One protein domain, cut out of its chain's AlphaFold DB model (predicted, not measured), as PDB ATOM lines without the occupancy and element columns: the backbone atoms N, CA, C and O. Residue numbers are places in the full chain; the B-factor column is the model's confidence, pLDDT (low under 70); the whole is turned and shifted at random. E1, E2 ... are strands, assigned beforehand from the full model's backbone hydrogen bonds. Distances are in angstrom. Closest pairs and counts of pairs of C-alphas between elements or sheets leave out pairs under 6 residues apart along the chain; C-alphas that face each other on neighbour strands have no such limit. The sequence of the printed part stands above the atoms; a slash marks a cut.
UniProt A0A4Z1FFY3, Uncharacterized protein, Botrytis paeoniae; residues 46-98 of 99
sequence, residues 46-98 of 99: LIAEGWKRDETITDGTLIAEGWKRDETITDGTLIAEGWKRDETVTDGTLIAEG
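What this domain is: This is residues 46 to 98 of the 99 residues of an uncharacterized protein of Botrytis paeoniae (UniProt A0A4Z1FFY3). The chain is wound in stacked, flattened turns, a short solenoid in which E1 and E2, then E3 and E4, then E5 and E6 each make one turn and E7 begins another. The longer strands E1, E3, E5 and E7 line one side as a twisted sheet, and the short strands E2, E4 and E6 form the sheet face to face with it. The printed part has 53 residues with seven named strands, E1 to E7 in order, and no named helix; the class is all strand. Both sheets are parallel, in the orders E1 E3 E5 E7 and E2 E4 E6. The whole is compact, with a radius of gyration of the C-alphas of 9.5 A, and spans 24 by 19 by 18 A.

Where its parts are: Find C-alpha 46 at (158.911, 73.041, 99.616); from there E1 runs through residues 46 to 52, 12.5 A. E2 follows at residues 55 to 58, 10.3 A. E3 is residues 61 to 67, 17.6 A long from C-alpha 61 at (153.610, 73.778, 96.329). Next come E4, residues 71 to 74, 10.3 A; E5, residues 77 to 83, 17.5 A; and E6, residues 87 to 90, 10.2 A. E7, residues 93 to 97, covers 13.4 A and ends at C-alpha 97, (145.128, 63.895, 105.561).

How they stand to each other: Begin with the larger sheet, whose edge strands are E1 and E7. E1 and E3 are parallel at 20 degrees; look for N 48 and O 63, within hydrogen-bond range at 2.8 A. E3 and E5 are parallel at 6 degrees, with N 64 and O 79 at 2.8 A. E5 and E7 are parallel at 22 degrees, with N 80 and O 95 at 2.8 A. In the other sheet E4 is the inner strand: it is parallel to E2 at 6 degrees, with N 57 and O 72 at 2.8 A, and to E6 at 5 degrees, with N 73 and O 88 at 2.8 A. The two sheets make a sandwich, two sheets face to face, with strands at 13 degrees to each other and the facing parts 9.9 A centre to centre. Between them, the closest C-alphas of E2 and E5 are those of Ile 57 and Thr 77, 7.6 A apart. E1 and E2 meet only through their link, while E1 and E7 are apart.

The domain as a whole: The two C-alphas farthest apart are those of Gly 50 and Asp 91, at 26.2 A. The printed part has no cut, and the six links between its strands are tight. The mean pLDDT of the printed part is 82.7, and residue 98 is under 70.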
ATOM      1  N   LEU A  46     158.328  73.320  98.304       80.88
ATOM      2  CA  LEU A  46     158.911  73.041  99.616       80.88
ATOM      3  C   LEU A  46     158.400  71.692 100.108       80.88
ATOM      4  O   LEU A  46     157.197  71.474 100.201       80.88
ATOM      5  N   ILE A  47     159.317  70.791 100.426       83.50
ATOM      6  CA  ILE A  47     159.043  69.523 101.093       83.50
ATOM      7  C   ILE A  47     159.559  69.673 102.510       83.50
ATOM      8  O   ILE A  47     160.754  69.899 102.708       83.50
ATOM      9  N   ALA A  48     158.692  69.578 103.509       78.56
ATOM     10  CA  ALA A  48     159.171  69.748 104.865       78.56
ATOM     11  C   ALA A  48     158.483  68.872 105.909       78.56
ATOM     12  O   ALA A  48     157.276  68.657 105.878       78.56
ATOM     13  N   GLU A  49     159.271  68.406 106.869       81.75
ATOM     14  CA  GLU A  49     158.894  67.364 107.825       81.75
ATOM     15  C   GLU A  49     158.984  67.871 109.275       81.75
ATOM     16  O   GLU A  49     159.846  68.688 109.629       81.75
ATOM     17  N   GLY A  50     158.139  67.331 110.152       81.06
ATOM     18  CA  GLY A  50     158.198  67.553 111.596       81.06
ATOM     19  C   GLY A  50     157.256  68.651 112.093       81.06
ATOM     20  O   GLY A  50     156.101  68.726 111.680       81.06
ATOM     21  N   TRP A  51     157.715  69.448 113.062       75.44
ATOM     22  CA  TRP A  51     156.907  70.526 113.641       75.44
ATOM     23  C   TRP A  51     157.113  71.836 112.890       75.44
ATOM     24  O   TRP A  51     158.251  72.266 112.710       75.44
ATOM     25  N   LYS A  52     156.021  72.495 112.504       77.06
ATOM     26  CA  LYS A  52     156.085  73.732 111.731       77.06
ATOM     27  C   LYS A  52     155.118  74.793 112.206       77.06
ATOM     28  O   LYS A  52     154.080  74.490 112.805       77.06
ATOM     29  N   ARG A  53     155.484  76.040 111.931       78.00
ATOM     30  CA  ARG A  53     154.680  77.219 112.226       78.00
ATOM     31  C   ARG A  53     154.818  78.239 111.095       78.00
ATOM     32  O   ARG A  53     155.897  78.327 110.518       78.00
ATOM     33  N   ASP A  54     153.756  78.995 110.835       81.44
ATOM     34  CA  ASP A  54     153.760  80.209 110.010       81.44
ATOM     35  C   ASP A  54     154.305  79.979 108.583       81.44
ATOM     36  O   ASP A  54     155.283  80.606 108.158       81.44
ATOM     37  N   GLU A  55     153.686  79.056 107.840       80.62
ATOM     38  CA  GLU A  55     154.045  78.748 106.446       80.62
ATOM     39  C   GLU A  55     153.170  79.552 105.472       80.62
ATOM     40  O   GLU A  55     151.942  79.501 105.541       80.62
ATOM     41  N   THR A  56     153.791  80.286 104.543       84.31
ATOM     42  CA  THR A  56     153.088  81.047 103.493       84.31
ATOM     43  C   THR A  56     153.493  80.572 102.105       84.31
ATOM     44  O   THR A  56     154.671  80.593 101.758       84.31
ATOM     45  N   ILE A  57     152.522  80.170 101.291       82.81
ATOM     46  CA  ILE A  57     152.739  79.656  99.936       82.81
ATOM     47  C   ILE A  57     152.039  80.568  98.937       82.81
ATOM     48  O   ILE A  57     150.836  80.787  99.051       82.81
ATOM     49  N   THR A  58     152.780  81.065  97.952       87.06
ATOM     50  CA  THR A  58     152.279  81.892  96.848       87.06
ATOM     51  C   THR A  58     152.703  81.269  95.525       87.06
ATOM     52  O   THR A  58     153.897  81.052  95.329       87.06
ATOM     53  N   ASP A  59     151.756  80.910  94.656       86.75
ATOM     54  CA  ASP A  59     152.042  80.281  93.346       86.75
ATOM     55  C   ASP A  59     152.953  79.028  93.436       86.75
ATOM     56  O   ASP A  59     153.665  78.644  92.509       86.75
ATOM     57  N   GLY A  60     152.980  78.386  94.608       85.50
ATOM     58  CA  GLY A  60     153.934  77.338  94.961       85.50
ATOM     59  C   GLY A  60     153.262  76.058  95.439       85.50
ATOM     60  O   GLY A  60     152.044  75.970  95.556       85.50
ATOM     61  N   THR A  61     154.062  75.039  95.734       86.12
ATOM     62  CA  THR A  61     153.610  73.778  96.329       86.12
ATOM     63  C   THR A  61     154.326  73.527  97.652       86.12
ATOM     64  O   THR A  61     155.553  73.504  97.694       86.12
ATOM     65  N   LEU A  62     153.581  73.277  98.722       84.06
ATOM     66  CA  LEU A  62     154.109  72.791  99.994       84.06
ATOM     67  C   LEU A  62     153.673  71.347 100.200       84.06
ATOM     68  O   LEU A  62     152.483  71.067 100.207       84.06
ATOM     69  N   ILE A  63     154.624  70.440 100.383       86.56
ATOM     70  CA  ILE A  63     154.395  69.053 100.788       86.56
ATOM     71  C   ILE A  63     154.918  68.915 102.200       86.56
ATOM     72  O   ILE A  63     156.083  69.219 102.464       86.56
ATOM     73  N   ALA A  64     154.064  68.519 103.134       82.31
ATOM     74  CA  ALA A  64     154.434  68.662 104.520       82.31
ATOM     75  C   ALA A  64     153.815  67.636 105.466       82.31
ATOM     76  O   ALA A  64     152.600  67.528 105.570       82.31
ATOM     77  N   GLU A  65     154.676  66.946 106.209       84.12
ATOM     78  CA  GLU A  65     154.311  65.865 107.126       84.12
ATOM     79  C   GLU A  65     154.573  66.274 108.580       84.12
ATOM     80  O   GLU A  65     155.638  66.814 108.897       84.12
ATOM     81  N   GLY A  66     153.633  65.990 109.482       83.31
ATOM     82  CA  GLY A  66     153.804  66.169 110.922       83.31
ATOM     83  C   GLY A  66     152.796  67.123 111.557       83.31
ATOM     84  O   GLY A  66     151.590  66.967 111.399       83.31
ATOM     85  N   TRP A  67     153.281  68.050 112.381       78.44
ATOM     86  CA  TRP A  67     152.438  68.886 113.242       78.44
ATOM     87  C   TRP A  67     152.576  70.342 112.823       78.44
ATOM     88  O   TRP A  67     153.682  70.887 112.857       78.44
ATOM     89  N   LYS A  68     151.466  70.973 112.453       76.88
ATOM     90  CA  LYS A  68     151.489  72.272 111.782       76.88
ATOM     91  C   LYS A  68     150.575  73.290 112.424       76.88
ATOM     92  O   LYS A  68     149.597  72.955 113.100       76.88
ATOM     93  N   ARG A  69     150.923  74.555 112.225       79.75
ATOM     94  CA  ARG A  69     150.163  75.681 112.740       79.75
ATOM     95  C   ARG A  69     150.319  76.880 111.814       79.75
ATOM     96  O   ARG A  69     151.448  77.196 111.457       79.75
ATOM     97  N   ASP A  70     149.207  77.550 111.541       81.75
ATOM     98  CA  ASP A  70     149.157  78.824 110.829       81.75
ATOM     99  C   ASP A  70     149.721  78.712 109.398       81.75
ATOM    100  O   ASP A  70     150.797  79.213 109.081       81.75
ATOM    101  N   GLU A  71     148.992  78.011 108.527       81.12
ATOM    102  CA  GLU A  71     149.333  77.850 107.107       81.12
ATOM    103  C   GLU A  71     148.490  78.800 106.240       81.12
ATOM    104  O   GLU A  71     147.264  78.835 106.348       81.12
ATOM    105  N   THR A  72     149.132  79.563 105.352       86.75
ATOM    106  CA  THR A  72     148.467  80.446 104.380       86.75
ATOM    107  C   THR A  72     148.868  80.073 102.960       86.75
ATOM    108  O   THR A  72     150.048  80.078 102.624       86.75
ATOM    109  N   ILE A  73     147.893  79.786 102.101       84.81
ATOM    110  CA  ILE A  73     148.108  79.482 100.681       84.81
ATOM    111  C   ILE A  73     147.380  80.513  99.828       84.81
ATOM    112  O   ILE A  73     146.191  80.749 100.028       84.81
ATOM    113  N   THR A  74     148.091  81.099  98.873       89.44
ATOM    114  CA  THR A  74     147.580  82.017  97.849       89.44
ATOM    115  C   THR A  74     147.978  81.475  96.481       89.44
ATOM    116  O   THR A  74     149.167  81.280  96.252       89.44
ATOM    117  N   ASP A  75     147.022  81.138  95.616       89.12
ATOM    118  CA  ASP A  75     147.289  80.611  94.258       89.12
ATOM    119  C   ASP A  75     148.219  79.369  94.213       89.12
ATOM    120  O   ASP A  75     148.803  79.010  93.193       89.12
ATOM    121  N   GLY A  76     148.378  78.683  95.347       88.06
ATOM    122  CA  GLY A  76     149.319  77.580  95.534       88.06
ATOM    123  C   GLY A  76     148.640  76.263  95.894       88.06
ATOM    124  O   GLY A  76     147.418  76.160  95.979       88.06
ATOM    125  N   THR A  77     149.442  75.234  96.145       87.38
ATOM    126  CA  THR A  77     148.985  73.920  96.610       87.38
ATOM    127  C   THR A  77     149.652  73.552  97.931       87.38
ATOM    128  O   THR A  77     150.875  73.543  98.027       87.38
ATOM    129  N   LEU A  78     148.867  73.189  98.942       84.94
ATOM    130  CA  LEU A  78     149.351  72.550 100.164       84.94
ATOM    131  C   LEU A  78     148.926  71.081 100.180       84.94
ATOM    132  O   LEU A  78     147.737  70.785 100.158       84.94
ATOM    133  N   ILE A  79     149.895  70.176 100.266       87.81
ATOM    134  CA  ILE A  79     149.731  68.748 100.535       87.81
ATOM    135  C   ILE A  79     150.261  68.482 101.936       87.81
ATOM    136  O   ILE A  79     151.404  68.814 102.257       87.81
ATOM    137  N   ALA A  80     149.426  67.927 102.799       83.19
ATOM    138  CA  ALA A  80     149.708  67.938 104.213       83.19
ATOM    139  C   ALA A  80     149.210  66.693 104.942       83.19
ATOM    140  O   ALA A  80     148.008  66.448 104.977       83.19
ATOM    141  N   GLU A  81     150.118  65.985 105.604       84.25
ATOM    142  CA  GLU A  81     149.787  64.834 106.443       84.25
ATOM    143  C   GLU A  81     150.048  65.134 107.925       84.25
ATOM    144  O   GLU A  81     151.089  65.696 108.278       84.25
ATOM    145  N   GLY A  82     149.116  64.758 108.805       80.94
ATOM    146  CA  GLY A  82     149.225  64.931 110.259       80.94
ATOM    147  C   GLY A  82     148.356  66.053 110.849       80.94
ATOM    148  O   GLY A  82     147.359  66.461 110.263       80.94
ATOM    149  N   TRP A  83     148.678  66.505 112.064       78.88
ATOM    150  CA  TRP A  83     147.815  67.408 112.843       78.88
ATOM    151  C   TRP A  83     147.964  68.864 112.398       78.88
ATOM    152  O   TRP A  83     149.087  69.370 112.292       78.88
ATOM    153  N   LYS A  84     146.834  69.555 112.227       77.69
ATOM    154  CA  LYS A  84     146.762  70.961 111.802       77.69
ATOM    155  C   LYS A  84     145.872  71.768 112.735       77.69
ATOM    156  O   LYS A  84     144.964  71.225 113.362       77.69
ATOM    157  N   ARG A  85     146.129  73.076 112.814       80.69
ATOM    158  CA  ARG A  85     145.334  73.993 113.644       80.69
ATOM    159  C   ARG A  85     144.565  75.029 112.843       80.69
ATOM    160  O   ARG A  85     143.360  75.131 113.017       80.69
ATOM    161  N   ASP A  86     145.280  75.795 112.033       81.94
ATOM    162  CA  ASP A  86     144.793  77.034 111.440       81.94
ATOM    163  C   ASP A  86     145.315  77.106 110.006       81.94
ATOM    164  O   ASP A  86     146.525  77.047 109.779       81.94
ATOM    165  N   GLU A  87     144.389  77.175 109.053       80.06
ATOM    166  CA  GLU A  87     144.670  77.106 107.621       80.06
ATOM    167  C   GLU A  87     143.825  78.148 106.891       80.06
ATOM    168  O   GLU A  87     142.613  78.245 107.096       80.06
ATOM    169  N   THR A  88     144.464  78.928 106.027       87.50
ATOM    170  CA  THR A  88     143.800  79.895 105.152       87.50
ATOM    171  C   THR A  88     144.208  79.628 103.714       87.50
ATOM    172  O   THR A  88     145.391  79.628 103.388       87.50
ATOM    173  N   VAL A  89     143.226  79.416 102.839       84.19
ATOM    174  CA  VAL A  89     143.447  79.167 101.412       84.19
ATOM    175  C   VAL A  89     142.694  80.221 100.615       84.19
ATOM    176  O   VAL A  89     141.471  80.316 100.714       84.19
ATOM    177  N   THR A  90     143.424  81.000  99.827       88.81
ATOM    178  CA  THR A  90     142.893  81.989  98.883       88.81
ATOM    179  C   THR A  90     143.294  81.545  97.487       88.81
ATOM    180  O   THR A  90     144.480  81.427  97.211       88.81
ATOM    181  N   ASP A  91     142.322  81.214  96.637       86.00
ATOM    182  CA  ASP A  91     142.555  80.801  95.241       86.00
ATOM    183  C   ASP A  91     143.555  79.630  95.057       86.00
ATOM    184  O   ASP A  91     144.038  79.348  93.967       86.00
ATOM    185  N   GLY A  92     143.824  78.886  96.134       85.94
ATOM    186  CA  GLY A  92     144.727  77.741  96.172       85.94
ATOM    187  C   GLY A  92     144.013  76.409  96.398       85.94
ATOM    188  O   GLY A  92     142.794  76.327  96.550       85.94
ATOM    189  N   THR A  93     144.799  75.339  96.458       87.50
ATOM    190  CA  THR A  93     144.337  73.977  96.742       87.50
ATOM    191  C   THR A  93     144.941  73.468  98.046       87.50
ATOM    192  O   THR A  93     146.148  73.547  98.255       87.50
ATOM    193  N   LEU A  94     144.104  72.891  98.906       85.00
ATOM    194  CA  LEU A  94     144.525  72.185 100.112       85.00
ATOM    195  C   LEU A  94     144.139  70.709 100.014       85.00
ATOM    196  O   LEU A  94     142.965  70.375  99.871       85.00
ATOM    197  N   ILE A  95     145.136  69.840 100.130       86.50
ATOM    198  CA  ILE A  95     145.003  68.390 100.245       86.50
ATOM    199  C   ILE A  95     145.571  68.016 101.610       86.50
ATOM    200  O   ILE A  95     146.765  68.161 101.861       86.50
ATOM    201  N   ALA A  96     144.702  67.587 102.517       80.69
ATOM    202  CA  ALA A  96     145.055  67.346 103.905       80.69
ATOM    203  C   ALA A  96     144.559  65.974 104.362       80.69
ATOM    204  O   ALA A  96     143.358  65.717 104.313       80.69
ATOM    205  N   GLU A  97     145.464  65.136 104.861       72.31
ATOM    206  CA  GLU A  97     145.128  63.895 105.561       72.31
ATOM    207  C   GLU A  97     145.641  63.989 107.003       72.31
ATOM    208  O   GLU A  97     146.825  63.835 107.293       72.31
ATOM    209  N   GLY A  98     144.750  64.340 107.928       64.62
ATOM    210  CA  GLY A  98     145.103  64.667 109.308       64.62
ATOM    211  C   GLY A  98     144.043  64.233 110.312       64.62
ATOM    212  O   GLY A  98     142.883  64.048 109.945       64.62
TER     213      GLY A  98